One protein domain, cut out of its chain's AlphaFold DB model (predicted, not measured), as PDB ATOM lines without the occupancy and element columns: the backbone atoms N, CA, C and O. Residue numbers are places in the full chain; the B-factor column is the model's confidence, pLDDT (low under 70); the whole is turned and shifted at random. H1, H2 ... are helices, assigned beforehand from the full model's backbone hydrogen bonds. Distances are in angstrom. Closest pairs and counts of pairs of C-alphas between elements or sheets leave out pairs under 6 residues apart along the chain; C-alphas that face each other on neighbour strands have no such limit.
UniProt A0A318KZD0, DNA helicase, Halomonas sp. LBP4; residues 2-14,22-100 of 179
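This is residues 2 to 14 and 22 to 100 of the 179 residues of the protein "DNA helicase" of Halomonas sp. LBP4 (UniProt A0A318KZD0). What does the model show first? Six short helices, mostly crossing, make an elongated body: H4 and H5 fold back on each other as a hairpin at one end, with H3 nearby, and H1 packs about perpendicular on H6 at the other. H2, nearest to the mean of the C-alphas, lies between these two groups and runs nearly antiparallel to H6. What is it made of? The printed part has 92 residues, 60 of them in six named helices, H1 to H6 along the chain, with no named strand: the class is all helix. It is compact, with a radius of gyration of the C-alphas of 13.7 A, and spans 42 by 28 by 22 A, only just elongated.

What does the first helix meet? H1, residues 3 to 12, touches H6, residues 85 to 95, about perpendicular at 76 degrees; their closest C-alphas, Ser 11 and Leu 92, are 5.1 A apart. H1 is close to but not clearly touching H5, residues 70 to 80, the closest C-alphas being Gln 5 and Ile 78 at 7.1 A. Which helix is the hub? H2, residues 28 to 38, touches H6 at a shallow tilt of 19 degrees, opposite ways, with closest C-alphas Glu 32 and Pro 86 at 7.0 A. It only just touches H5, closest C-alphas Leu 31 and Thr 75 at 6.0 A, and H4, residues 57 to 67, closest C-alphas Ser 38 and Phe 57 at 4.9 A, with 3 pairs within 8 A each. How do the others stand? H3, residues 48 to 53, touches no helix but is near H2, with closest C-alphas Leu 37 and Ala 51 at 7.8 A. H4 and H5 form a helical hairpin, opposite ways at a steep tilt of 38 degrees, only just past shallow, with closest C-alphas Ala 64 and Met 72 at 5.5 A. What of the backbones? In H1, H2, H3, H4, H5 and H6 every O i to N i+4 pair is within hydrogen-bond range.

Where do the helices begin and end? H1 begins at C-alpha 3, (45.131, -17.039, 22.003), and H6 ends at C-alpha 95, (32.931, -11.779, 27.617). How long are they? H1 measures 14.2 A, H2 15.2 A, H3 8.6 A, H4 15.4 A, H5 15.3 A and H6 15.0 A from first to last C-alpha.

How large is it? The two C-alphas farthest apart, Pro 55 and Asp 100, are 44.1 A apart. Is anything missing? Residues 15 to 21 are not printed, and C-alphas 14 and 22 are 18.6 A apart across the cut, in the link from H1 to H2. Of the links printed whole, H2 to H3 is short and the other three are tight. Is confidence low anywhere? No printed residue is under 70, and the mean pLDDT of the printed part is 93.7.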
ATOM      1  N   GLY A   2      46.247 -18.264  17.282       86.94
ATOM      2  CA  GLY A   2      46.765 -17.897  18.606       86.94
ATOM      3  C   GLY A   2      45.666 -17.520  19.608       86.94
ATOM      4  O   GLY A   2      44.508 -17.316  19.232       86.94
ATOM      5  N   VAL A   3      46.048 -17.335  20.878       93.19
ATOM      6  CA  VAL A   3      45.131 -17.039  22.003       93.19
ATOM      7  C   VAL A   3      44.129 -15.918  21.704       93.19
ATOM      8  O   VAL A   3      42.939 -16.089  21.936       93.19
ATOM      9  N   ILE A   4      44.575 -14.787  21.144       93.25
ATOM     10  CA  ILE A   4      43.694 -13.631  20.893       93.25
ATOM     11  C   ILE A   4      42.649 -13.918  19.813       93.25
ATOM     12  O   ILE A   4      41.486 -13.554  19.966       93.25
ATOM     13  N   GLN A   5      43.030 -14.620  18.744       92.38
ATOM     14  CA  GLN A   5      42.083 -15.014  17.698       92.38
ATOM     15  C   GLN A   5      41.025 -15.969  18.258       92.38
ATOM     16  O   GLN A   5      39.845 -15.839  17.927       92.38
ATOM     17  N   MET A   6      41.431 -16.877  19.149       93.81
ATOM     18  CA  MET A   6      40.515 -17.796  19.816       93.81
ATOM     19  C   MET A   6      39.601 -17.081  20.821       93.81
ATOM     20  O   MET A   6      38.402 -17.345  20.875       93.81
ATOM     21  N   ALA A   7      40.134 -16.104  21.553       94.69
ATOM     22  CA  ALA A   7      39.355 -15.274  22.464       94.69
ATOM     23  C   ALA A   7      38.274 -14.483  21.711       94.69
ATOM     24  O   ALA A   7      37.114 -14.481  22.117       94.69
ATOM     25  N   MET A   8      38.618 -13.892  20.559       94.31
ATOM     26  CA  MET A   8      37.645 -13.248  19.667       94.31
ATOM     27  C   MET A   8      36.640 -14.246  19.071       94.31
ATOM     28  O   MET A   8      35.475 -13.916  18.866       94.31
ATOM     29  N   TYR A   9      37.065 -15.477  18.773       93.69
ATOM     30  CA  TYR A   9      36.162 -16.520  18.290       93.69
ATOM     31  C   TYR A   9      35.094 -16.877  19.332       93.69
ATOM     32  O   TYR A   9      33.904 -16.838  19.011       93.69
ATOM     33  N   PHE A  10      35.497 -17.163  20.571       94.94
ATOM     34  CA  PHE A  10      34.566 -17.500  21.646       94.94
ATOM     35  C   PHE A  10      33.712 -16.300  22.075       94.94
ATOM     36  O   PHE A  10      32.504 -16.454  22.260       94.94
ATOM     37  N   SER A  11      34.269 -15.086  22.113       94.56
ATOM     38  CA  SER A  11      33.481 -13.887  22.431       94.56
ATOM     39  C   SER A  11      32.387 -13.615  21.393       94.56
ATOM     40  O   SER A  11      31.257 -13.287  21.752       94.56
ATOM     41  N   ARG A  12      32.644 -13.852  20.095       94.19
ATOM     42  CA  ARG A  12      31.610 -13.773  19.040       94.19
ATOM     43  C   ARG A  12      30.490 -14.803  19.205       94.19
ATOM     44  O   ARG A  12      29.409 -14.607  18.657       94.19
ATOM     45  N   LYS A  13      30.737 -15.884  19.943       93.69
ATOM     46  CA  LYS A  13      29.739 -16.900  20.299       93.69
ATOM     47  C   LYS A  13      29.001 -16.574  21.608       93.69
ATOM     48  O   LYS A  13      28.139 -17.351  22.001       93.69
ATOM     49  N   GLY A  14      29.308 -15.445  22.256       92.38
ATOM     50  CA  GLY A  14      28.706 -15.040  23.529       92.38
ATOM     51  C   GLY A  14      29.154 -15.902  24.709       92.38
ATOM     52  O   GLY A  14      28.416 -16.055  25.678       92.38
ATOM     53  N   GLY A  22      45.236 -11.852  32.671       90.31
ATOM     54  CA  GLY A  22      44.475 -10.647  32.318       90.31
ATOM     55  C   GLY A  22      44.625 -10.242  30.850       90.31
ATOM     56  O   GLY A  22      45.276 -10.933  30.065       90.31
ATOM     57  N   GLU A  23      43.996  -9.136  30.451       85.62
ATOM     58  CA  GLU A  23      44.077  -8.642  29.068       85.62
ATOM     59  C   GLU A  23      45.430  -7.985  28.752       85.62
ATOM     60  O   GLU A  23      45.918  -8.046  27.619       85.62
ATOM     61  N   GLU A  24      46.076  -7.425  29.773       84.88
ATOM     62  CA  GLU A  24      47.371  -6.756  29.703       84.88
ATOM     63  C   GLU A  24      48.467  -7.732  29.260       84.88
ATOM     64  O   GLU A  24      49.367  -7.377  28.499       84.88
ATOM     65  N   ALA A  25      48.339  -8.998  29.664       88.56
ATOM     66  CA  ALA A  25      49.257 -10.079  29.332       88.56
ATOM     67  C   ALA A  25      49.317 -10.449  27.838       88.56
ATOM     68  O   ALA A  25      50.221 -11.203  27.459       88.56
ATOM     69  N   TYR A  26      48.379  -9.964  27.013       90.69
ATOM     70  CA  TYR A  26      48.250 -10.326  25.595       90.69
ATOM     71  C   TYR A  26      48.294  -9.130  24.638       90.69
ATOM     72  O   TYR A  26      47.886  -9.262  23.482       90.69
ATOM     73  N   ALA A  27      48.790  -7.979  25.100       88.94
ATOM     74  CA  ALA A  27      49.066  -6.817  24.257       88.94
ATOM     75  C   ALA A  27      47.861  -6.331  23.415       88.94
ATOM     76  O   ALA A  27      48.024  -5.885  22.276       88.94
ATOM     77  N   LEU A  28      46.642  -6.355  23.978       91.38
ATOM     78  CA  LEU A  28      45.445  -5.870  23.272       91.38
ATOM     79  C   LEU A  28      45.535  -4.382  22.901       91.38
ATOM     80  O   LEU A  28      45.115  -3.996  21.813       91.38
ATOM     81  N   ALA A  29      46.105  -3.551  23.778       91.81
ATOM     82  CA  ALA A  29      46.269  -2.122  23.519       91.81
ATOM     83  C   ALA A  29      47.279  -1.828  22.385       91.81
ATOM     84  O   ALA A  29      46.929  -1.059  21.484       91.81
ATOM     85  N   PRO A  30      48.486  -2.433  22.351       93.75
ATOM     86  CA  PRO A  30      49.364  -2.365  21.180       93.75
ATOM     87  C   PRO A  30      48.691  -2.814  19.876       93.75
ATOM     88  O   PRO A  30      48.785  -2.114  18.869       93.75
ATOM     89  N   LEU A  31      47.943  -3.922  19.904       95.44
ATOM     90  CA  LEU A  31      47.199  -4.427  18.746       95.44
ATOM     91  C   LEU A  31      46.145  -3.419  18.248       95.44
ATOM     92  O   LEU A  31      46.023  -3.182  17.047       95.44
ATOM     93  N   GLU A  32      45.407  -2.789  19.165       95.62
ATOM     94  CA  GLU A  32      44.421  -1.749  18.848       95.62
ATOM     95  C   GLU A  32      45.079  -0.494  18.242       95.62
ATOM     96  O   GLU A  32      44.574   0.067  17.270       95.62
ATOM     97  N   ASN A  33      46.250  -0.090  18.741       96.62
ATOM     98  CA  ASN A  33      47.020   1.020  18.172       96.62
ATOM     99  C   ASN A  33      47.542   0.712  16.759       96.62
ATOM    100  O   ASN A  33      47.433   1.559  15.868       96.62
ATOM    101  N   ALA A  34      48.050  -0.501  16.530       97.00
ATOM    102  CA  ALA A  34      48.475  -0.949  15.205       97.00
ATOM    103  C   ALA A  34      47.299  -1.007  14.212       97.00
ATOM    104  O   ALA A  34      47.460  -0.655  13.045       97.00
ATOM    105  N   TYR A  35      46.097  -1.364  14.675       97.44
ATOM    106  CA  TYR A  35      44.883  -1.270  13.861       97.44
ATOM    107  C   TYR A  35      44.564   0.174  13.464       97.44
ATOM    108  O   TYR A  35      44.291   0.446  12.298       97.44
ATOM    109  N   TRP A  36      44.624   1.136  14.387       97.50
ATOM    110  CA  TRP A  36      44.384   2.538  14.021       97.50
ATOM    111  C   TRP A  36      45.427   3.066  13.034       97.50
ATOM    112  O   TRP A  36      45.067   3.774  12.091       97.50
ATOM    113  N   LEU A  37      46.687   2.652  13.189       97.56
ATOM    114  CA  LEU A  37      47.745   2.931  12.223       97.56
ATOM    115  C   LEU A  37      47.423   2.338  10.838       97.56
ATOM    116  O   LEU A  37      47.539   3.053   9.841       97.56
ATOM    117  N   SER A  38      46.948   1.088  10.764       96.94
ATOM    118  CA  SER A  38      46.572   0.425   9.499       96.94
ATOM    119  C   SER A  38      45.366   1.052   8.804       96.94
ATOM    120  O   SER A  38      45.254   1.006   7.579       96.94
ATOM    121  N   ARG A  39      44.480   1.700   9.565       95.88
ATOM    122  CA  ARG A  39      43.336   2.454   9.036       95.88
ATOM    123  C   ARG A  39      43.664   3.906   8.677       95.88
ATOM    124  O   ARG A  39      42.790   4.591   8.157       95.88
ATOM    125  N   GLY A  40      44.882   4.382   8.955       95.00
ATOM    126  CA  GLY A  40      45.254   5.794   8.806       95.00
ATOM    127  C   GLY A  40      44.590   6.724   9.834       95.00
ATOM    128  O   GLY A  40      44.715   7.943   9.744       95.00
ATOM    129  N   GLU A  41      43.922   6.165  10.843       95.44
ATOM    130  CA  GLU A  41      43.157   6.871  11.878       95.44
ATOM    131  C   GLU A  41      44.082   7.347  13.009       95.44
ATOM    132  O   GLU A  41      43.912   7.012  14.183       95.44
ATOM    133  N   ARG A  42      45.107   8.133  12.659       93.25
ATOM    134  CA  ARG A  42      46.209   8.497  13.571       93.25
ATOM    135  C   ARG A  42      45.754   9.235  14.833       93.25
ATOM    136  O   ARG A  42      46.400   9.115  15.866       93.25
ATOM    137  N   GLY A  43      44.623   9.942  14.779       94.75
ATOM    138  CA  GLY A  43      44.029  10.614  15.941       94.75
ATOM    139  C   GLY A  43      43.510   9.668  17.033       94.75
ATOM    140  O   GLY A  43      43.243  10.118  18.142       94.75
ATOM    141  N   ARG A  44      43.373   8.367  16.738       96.19
ATOM    142  CA  ARG A  44      42.953   7.331  17.698       96.19
ATOM    143  C   ARG A  44      44.123   6.555  18.306       96.19
ATOM    144  O   ARG A  44      43.906   5.758  19.213       96.19
ATOM    145  N   ILE A  45      45.346   6.780  17.821       97.06
ATOM    146  CA  ILE A  45      46.552   6.141  18.352       97.06
ATOM    147  C   ILE A  45      46.892   6.795  19.698       97.06
ATOM    148  O   ILE A  45      47.184   7.988  19.774       97.06
ATOM    149  N   THR A  46      46.850   6.004  20.766       95.81
ATOM    150  CA  THR A  46      47.222   6.408  22.125       95.81
ATOM    151  C   THR A  46      48.712   6.201  22.404       95.81
ATOM    152  O   THR A  46      49.296   6.944  23.196       95.81
ATOM    153  N   ASP A  47      49.353   5.247  21.724       96.12
ATOM    154  CA  ASP A  47      50.792   5.007  21.818       96.12
ATOM    155  C   ASP A  47      51.582   6.065  21.024       96.12
ATOM    156  O   ASP A  47      51.724   6.014  19.799       96.12
ATOM    157  N   ARG A  48      52.144   7.036  21.755       94.75
ATOM    158  CA  ARG A  48      52.964   8.116  21.180       94.75
ATOM    159  C   ARG A  48      54.261   7.617  20.552       94.75
ATOM    160  O   ARG A  48      54.759   8.265  19.633       94.75
ATOM    161  N   ARG A  49      54.833   6.518  21.057       95.56
ATOM    162  CA  ARG A  49      56.066   5.946  20.511       95.56
ATOM    163  C   ARG A  49      55.772   5.349  19.143       95.56
ATOM    164  O   ARG A  49      56.420   5.753  18.182       95.56
ATOM    165  N   LEU A  50      54.730   4.519  19.050       95.81
ATOM    166  CA  LEU A  50      54.264   3.950  17.784       95.81
ATOM    167  C   LEU A  50      53.963   5.056  16.762       95.81
ATOM    168  O   LEU A  50      54.441   5.007  15.633       95.81
ATOM    169  N   ALA A  51      53.219   6.088  17.170       94.44
ATOM    170  CA  ALA A  51      52.882   7.199  16.286       94.44
ATOM    171  C   ALA A  51      54.125   7.940  15.760       94.44
ATOM    172  O   ALA A  51      54.123   8.404  14.622       94.44
ATOM    173  N   ARG A  52      55.183   8.080  16.566       95.44
ATOM    174  CA  ARG A  52      56.415   8.765  16.155       95.44
ATOM    175  C   ARG A  52      57.297   7.891  15.265       95.44
ATOM    176  O   ARG A  52      57.862   8.405  14.309       95.44
ATOM    177  N   GLU A  53      57.446   6.618  15.613       95.88
ATOM    178  CA  GLU A  53      58.342   5.680  14.924       95.88
ATOM    179  C   GLU A  53      57.776   5.221  13.580       95.88
ATOM    180  O   GLU A  53      58.543   5.007  12.647       95.88
ATOM    181  N   PHE A  54      56.446   5.147  13.452       97.19
ATOM    182  CA  PHE A  54      55.781   4.645  12.253       97.19
ATOM    183  C   PHE A  54      54.844   5.707  11.647       97.19
ATOM    184  O   PHE A  54      53.690   5.876  12.080       97.19
ATOM    185  N   PRO A  55      55.312   6.458  10.631       94.25
ATOM    186  CA  PRO A  55      54.485   7.400   9.874       94.25
ATOM    187  C   PRO A  55      53.293   6.733   9.172       94.25
ATOM    188  O   PRO A  55      52.218   7.329   9.057       94.25
ATOM    189  N   SER A  56      53.447   5.480   8.760       96.44
ATOM    190  CA  SER A  56      52.414   4.675   8.122       96.44
ATOM    191  C   SER A  56      52.458   3.224   8.601       96.44
ATOM    192  O   SER A  56      53.437   2.756   9.178       96.44
ATOM    193  N   PHE A  57      51.384   2.483   8.331       97.31
ATOM    194  CA  PHE A  57      51.374   1.043   8.584       97.31
ATOM    195  C   PHE A  57      52.322   0.277   7.663       97.31
ATOM    196  O   PHE A  57      52.787  -0.794   8.025       97.31
ATOM    197  N   ARG A  58      52.655   0.838   6.496       97.62
ATOM    198  CA  ARG A  58      53.662   0.251   5.616       97.62
ATOM    199  C   ARG A  58      55.032   0.231   6.294       97.62
ATOM    200  O   ARG A  58      55.660  -0.817   6.296       97.62
ATOM    201  N   ASP A  59      55.427   1.327   6.946       97.44
ATOM    202  CA  ASP A  59      56.687   1.392   7.707       97.44
ATOM    203  C   ASP A  59      56.701   0.362   8.852       97.44
ATOM    204  O   ASP A  59      57.727  -0.235   9.162       97.44
ATOM    205  N   TYR A  60      55.537   0.126   9.474       97.88
ATOM    206  CA  TYR A  60      55.375  -0.900  10.505       97.88
ATOM    207  C   TYR A  60      55.572  -2.318   9.944       97.88
ATOM    208  O   TYR A  60      56.247  -3.131  10.571       97.88
ATOM    209  N   VAL A  61      55.012  -2.619   8.767       98.00
ATOM    210  CA  VAL A  61      55.191  -3.920   8.102       98.00
ATOM    211  C   VAL A  61      56.637  -4.115   7.650       98.00
ATOM    212  O   VAL A  61      57.211  -5.158   7.945       98.00
ATOM    213  N   GLU A  62      57.243  -3.112   7.010       97.88
ATOM    214  CA  GLU A  62      58.641  -3.172   6.553       97.88
ATOM    215  C   GLU A  62      59.590  -3.439   7.734       97.88
ATOM    216  O   GLU A  62      60.378  -4.384   7.692       97.88
ATOM    217  N   MET A  63      59.426  -2.721   8.849       97.06
ATOM    218  CA  MET A  63      60.197  -2.970  10.072       97.06
ATOM    219  C   MET A  63      59.999  -4.393  10.618       97.06
ATOM    220  O   MET A  63      60.969  -5.041  11.016       97.06
ATOM    221  N   ALA A  64      58.764  -4.905  10.631       97.25
ATOM    222  CA  ALA A  64      58.474  -6.262  11.101       97.25
ATOM    223  C   ALA A  64      59.161  -7.329  10.231       97.25
ATOM    224  O   ALA A  64      59.676  -8.328  10.736       97.25
ATOM    225  N   GLU A  65      59.186  -7.117   8.916       96.31
ATOM    226  CA  GLU A  65      59.803  -8.026   7.954       96.31
ATOM    227  C   GLU A  65      61.333  -7.983   7.991       96.31
ATOM    228  O   GLU A  65      61.960  -9.039   7.865       96.31
ATOM    229  N   GLU A  66      61.933  -6.808   8.178       97.19
ATOM    230  CA  GLU A  66      63.387  -6.628   8.272       97.19
ATOM    231  C   GLU A  66      63.954  -7.224   9.562       97.19
ATOM    232  O   GLU A  66      64.936  -7.966   9.535       97.19
ATOM    233  N   THR A  67      63.312  -6.936  10.694       96.69
ATOM    234  CA  THR A  67      63.779  -7.367  12.022       96.69
ATOM    235  C   THR A  67      63.354  -8.784  12.388       96.69
ATOM    236  O   THR A  67      63.906  -9.363  13.323       96.69
ATOM    237  N   LYS A  68      62.376  -9.348  11.667       94.06
ATOM    238  CA  LYS A  68      61.699 -10.607  12.017       94.06
ATOM    239  C   LYS A  68      61.079 -10.577  13.421       94.06
ATOM    240  O   LYS A  68      60.998 -11.613  14.080       94.06
ATOM    241  N   ASP A  69      60.621  -9.407  13.871       94.75
ATOM    242  CA  ASP A  69      59.991  -9.247  15.180       94.75
ATOM    243  C   ASP A  69      58.694 -10.069  15.273       94.75
ATOM    244  O   ASP A  69      57.710  -9.835  14.563       94.75
ATOM    245  N   ALA A  70      58.693 -11.059  16.165       90.06
ATOM    246  CA  ALA A  70      57.595 -12.007  16.297       90.06
ATOM    247  C   ALA A  70      56.283 -11.351  16.769       90.06
ATOM    248  O   ALA A  70      55.200 -11.798  16.376       90.06
ATOM    249  N   GLU A  71      56.345 -10.300  17.591       90.94
ATOM    250  CA  GLU A  71      55.154  -9.605  18.087       90.94
ATOM    251  C   GLU A  71      54.524  -8.732  17.001       90.94
ATOM    252  O   GLU A  71      53.296  -8.734  16.833       90.94
ATOM    253  N   MET A  72      55.345  -8.036  16.213       95.38
ATOM    254  CA  MET A  72      54.879  -7.243  15.078       95.38
ATOM    255  C   MET A  72      54.296  -8.134  13.979       95.38
ATOM    256  O   MET A  72      53.177  -7.892  13.520       95.38
ATOM    257  N   LEU A  73      54.988  -9.217  13.613       94.94
ATOM    258  CA  LEU A  73      54.496 -10.189  12.629       94.94
ATOM    259  C   LEU A  73      53.178 -10.831  13.076       94.94
ATOM    260  O   LEU A  73      52.241 -10.982  12.286       94.94
ATOM    261  N   ARG A  74      53.060 -11.162  14.367       92.50
ATOM    262  CA  ARG A  74      51.802 -11.642  14.948       92.50
ATOM    263  C   ARG A  74      50.699 -10.592  14.849       92.50
ATOM    264  O   ARG A  74      49.569 -10.946  14.512       92.50
ATOM    265  N   THR A  75      51.007  -9.333  15.151       95.38
ATOM    266  CA  THR A  75      50.061  -8.215  15.050       95.38
ATOM    267  C   THR A  75      49.528  -8.101  13.626       95.38
ATOM    268  O   THR A  75      48.314  -8.152  13.439       95.38
ATOM    269  N   ILE A  76      50.408  -8.077  12.623       95.94
ATOM    270  CA  ILE A  76      50.042  -8.028  11.197       95.94
ATOM    271  C   ILE A  76      49.111  -9.192  10.839       95.94
ATOM    272  O   ILE A  76      47.999  -8.967  10.369       95.94
ATOM    273  N   LYS A  77      49.483 -10.428  11.194       94.06
ATOM    274  CA  LYS A  77      48.662 -11.626  10.941       94.06
ATOM    275  C   LYS A  77      47.267 -11.551  11.576       94.06
ATOM    276  O   LYS A  77      46.281 -12.036  11.009       94.06
ATOM    277  N   ILE A  78      47.155 -10.981  12.778       94.12
ATOM    278  CA  ILE A  78      45.852 -10.774  13.423       94.12
ATOM    279  C   ILE A  78      45.038  -9.739  12.640       94.12
ATOM    280  O   ILE A  78      43.860  -9.987  12.382       94.12
ATOM    281  N   LEU A  79      45.645  -8.621  12.239       95.31
ATOM    282  CA  LEU A  79      44.970  -7.565  11.482       95.31
ATOM    283  C   LEU A  79      44.513  -8.043  10.095       95.31
ATOM    284  O   LEU A  79      43.376  -7.768   9.719       95.31
ATOM    285  N   ASP A  80      45.318  -8.845   9.393       93.69
ATOM    286  CA  ASP A  80      44.962  -9.422   8.086       93.69
ATOM    287  C   ASP A  80      43.725 -10.330   8.157       93.69
ATOM    288  O   ASP A  80      42.937 -10.422   7.215       93.69
ATOM    289  N   SER A  81      43.529 -10.993   9.299       89.00
ATOM    290  CA  SER A  81      42.401 -11.902   9.536       89.00
ATOM    291  C   SER A  81      41.210 -11.249  10.248       89.00
ATOM    292  O   SER A  81      40.192 -11.913  10.466       89.00
ATOM    293  N   THR A  82      41.294  -9.959  10.599       89.00
ATOM    294  CA  THR A  82      40.287  -9.275  11.426       89.00
ATOM    295  C   THR A  82      39.752  -8.018  10.751       89.00
ATOM    296  O   THR A  82      40.433  -7.007  10.625       89.00
ATOM    297  N   ARG A  83      38.465  -8.037  10.384       86.69
ATOM    298  CA  ARG A  83      37.828  -6.913   9.679       86.69
ATOM    299  C   ARG A  83      37.467  -5.728  10.583       86.69
ATOM    300  O   ARG A  83      37.577  -4.589  10.146       86.69
ATOM    301  N   ASN A  84      36.979  -5.982  11.799       90.62
ATOM    302  CA  ASN A  84      36.529  -4.942  12.731       90.62
ATOM    303  C   ASN A  84      37.073  -5.213  14.137       90.62
ATOM    304  O   ASN A  84      36.343  -5.647  15.031       90.62
ATOM    305  N   LEU A  85      38.375  -4.973  14.310       95.00
ATOM    306  CA  LEU A  85      39.071  -5.245  15.565       95.00
ATOM    307  C   LEU A  85      38.437  -4.517  16.770       95.00
ATOM    308  O   LEU A  85      38.193  -5.192  17.765       95.00
ATOM    309  N   PRO A  86      38.093  -3.212  16.725       94.38
ATOM    310  CA  PRO A  86      37.536  -2.521  17.892       94.38
ATOM    311  C   PRO A  86      36.239  -3.152  18.401       94.38
ATOM    312  O   PRO A  86      36.038  -3.288  19.606       94.38
ATOM    313  N   GLN A  87      35.362  -3.583  17.488       94.69
ATOM    314  CA  GLN A  87      34.126  -4.262  17.867       94.69
ATOM    315  C   GLN A  87      34.402  -5.644  18.472       94.69
ATOM    316  O   GLN A  87      33.762  -6.016  19.456       94.69
ATOM    317  N   ASP A  88      35.345  -6.399  17.910       94.94
ATOM    318  CA  ASP A  88      35.709  -7.717  18.431       94.94
ATOM    319  C   ASP A  88      36.421  -7.623  19.792       94.94
ATOM    320  O   ASP A  88      36.130  -8.425  20.681       94.94
ATOM    321  N   LEU A  89      37.257  -6.603  20.010       94.75
ATOM    322  CA  LEU A  89      37.863  -6.312  21.312       94.75
ATOM    323  C   LEU A  89      36.822  -5.856  22.340       94.75
ATOM    324  O   LEU A  89      36.871  -6.294  23.486       94.75
ATOM    325  N   ALA A  90      35.845  -5.033  21.949       94.50
ATOM    326  CA  ALA A  90      34.747  -4.651  22.838       94.50
ATOM    327  C   ALA A  90      33.925  -5.874  23.283       94.50
ATOM    328  O   ALA A  90      33.642  -6.026  24.471       94.50
ATOM    329  N   ARG A  91      33.596  -6.784  22.355       95.12
ATOM    330  CA  ARG A  91      32.920  -8.055  22.675       95.12
ATOM    331  C   ARG A  91      33.768  -8.958  23.558       95.12
ATOM    332  O   ARG A  91      33.240  -9.562  24.487       95.12
ATOM    333  N   LEU A  92      35.067  -9.057  23.271       94.81
ATOM    334  CA  LEU A  92      36.009  -9.807  24.094       94.81
ATOM    335  C   LEU A  92      35.971  -9.296  25.533       94.81
ATOM    336  O   LEU A  92      35.679 -10.083  26.423       94.81
ATOM    337  N   ARG A  93      36.149  -7.988  25.748       94.06
ATOM    338  CA  ARG A  93      36.110  -7.368  27.083       94.06
ATOM    339  C   ARG A  93      34.792  -7.615  27.822       94.06
ATOM    340  O   ARG A  93      34.816  -7.864  29.018       94.06
ATOM    341  N   GLN A  94      33.657  -7.618  27.119       93.81
ATOM    342  CA  GLN A  94      32.350  -7.966  27.704       93.81
ATOM    343  C   GLN A  94      32.210  -9.453  28.060       93.81
ATOM    344  O   GLN A  94      31.413  -9.799  28.926       93.81
ATOM    345  N   SER A  95      32.950 -10.330  27.379       94.12
ATOM    346  CA  SER A  95      32.931 -11.779  27.617       94.12
ATOM    347  C   SER A  95      33.944 -12.217  28.678       94.12
ATOM    348  O   SER A  95      33.887 -13.359  29.132       94.12
ATOM    349  N   LEU A  96      34.882 -11.338  29.057       93.81
ATOM    350  CA  LEU A  96      35.850 -11.614  30.110       93.81
ATOM    351  C   LEU A  96      35.140 -11.719  31.460       93.81
ATOM    352  O   LEU A  96      34.413 -10.817  31.868       93.81
ATOM    353  N   THR A  97      35.375 -12.826  32.159       90.50
ATOM    354  CA  THR A  97      34.833 -13.075  33.496       90.50
ATOM    355  C   THR A  97      35.938 -13.447  34.480       90.50
ATOM    356  O   THR A  97      36.948 -14.050  34.109       90.50
ATOM    357  N   SER A  98      35.721 -13.092  35.745       83.44
ATOM    358  CA  SER A  98      36.529 -13.514  36.893       83.44
ATOM    359  C   SER A  98      35.859 -14.635  37.694       83.44
ATOM    360  O   SER A  98      36.231 -14.858  38.841       83.44
ATOM    361  N   ALA A  99      34.822 -15.275  37.145       79.56
ATOM    362  CA  ALA A  99      34.159 -16.393  37.802       79.56
ATOM    363  C   ALA A  99      35.146 -17.541  38.057       79.56
ATOM    364  O   ALA A  99      35.994 -17.819  37.211       79.56
ATOM    365  N   ASP A 100      34.976 -18.246  39.176       71.75
ATOM    366  CA  ASP A 100      35.856 -19.354  39.580       71.75
ATOM    367  C   ASP A 100      35.840 -20.534  38.586       71.75
ATOM    368  O   ASP A 100      36.786 -21.315  38.523       71.75
TER     369      ASP A 100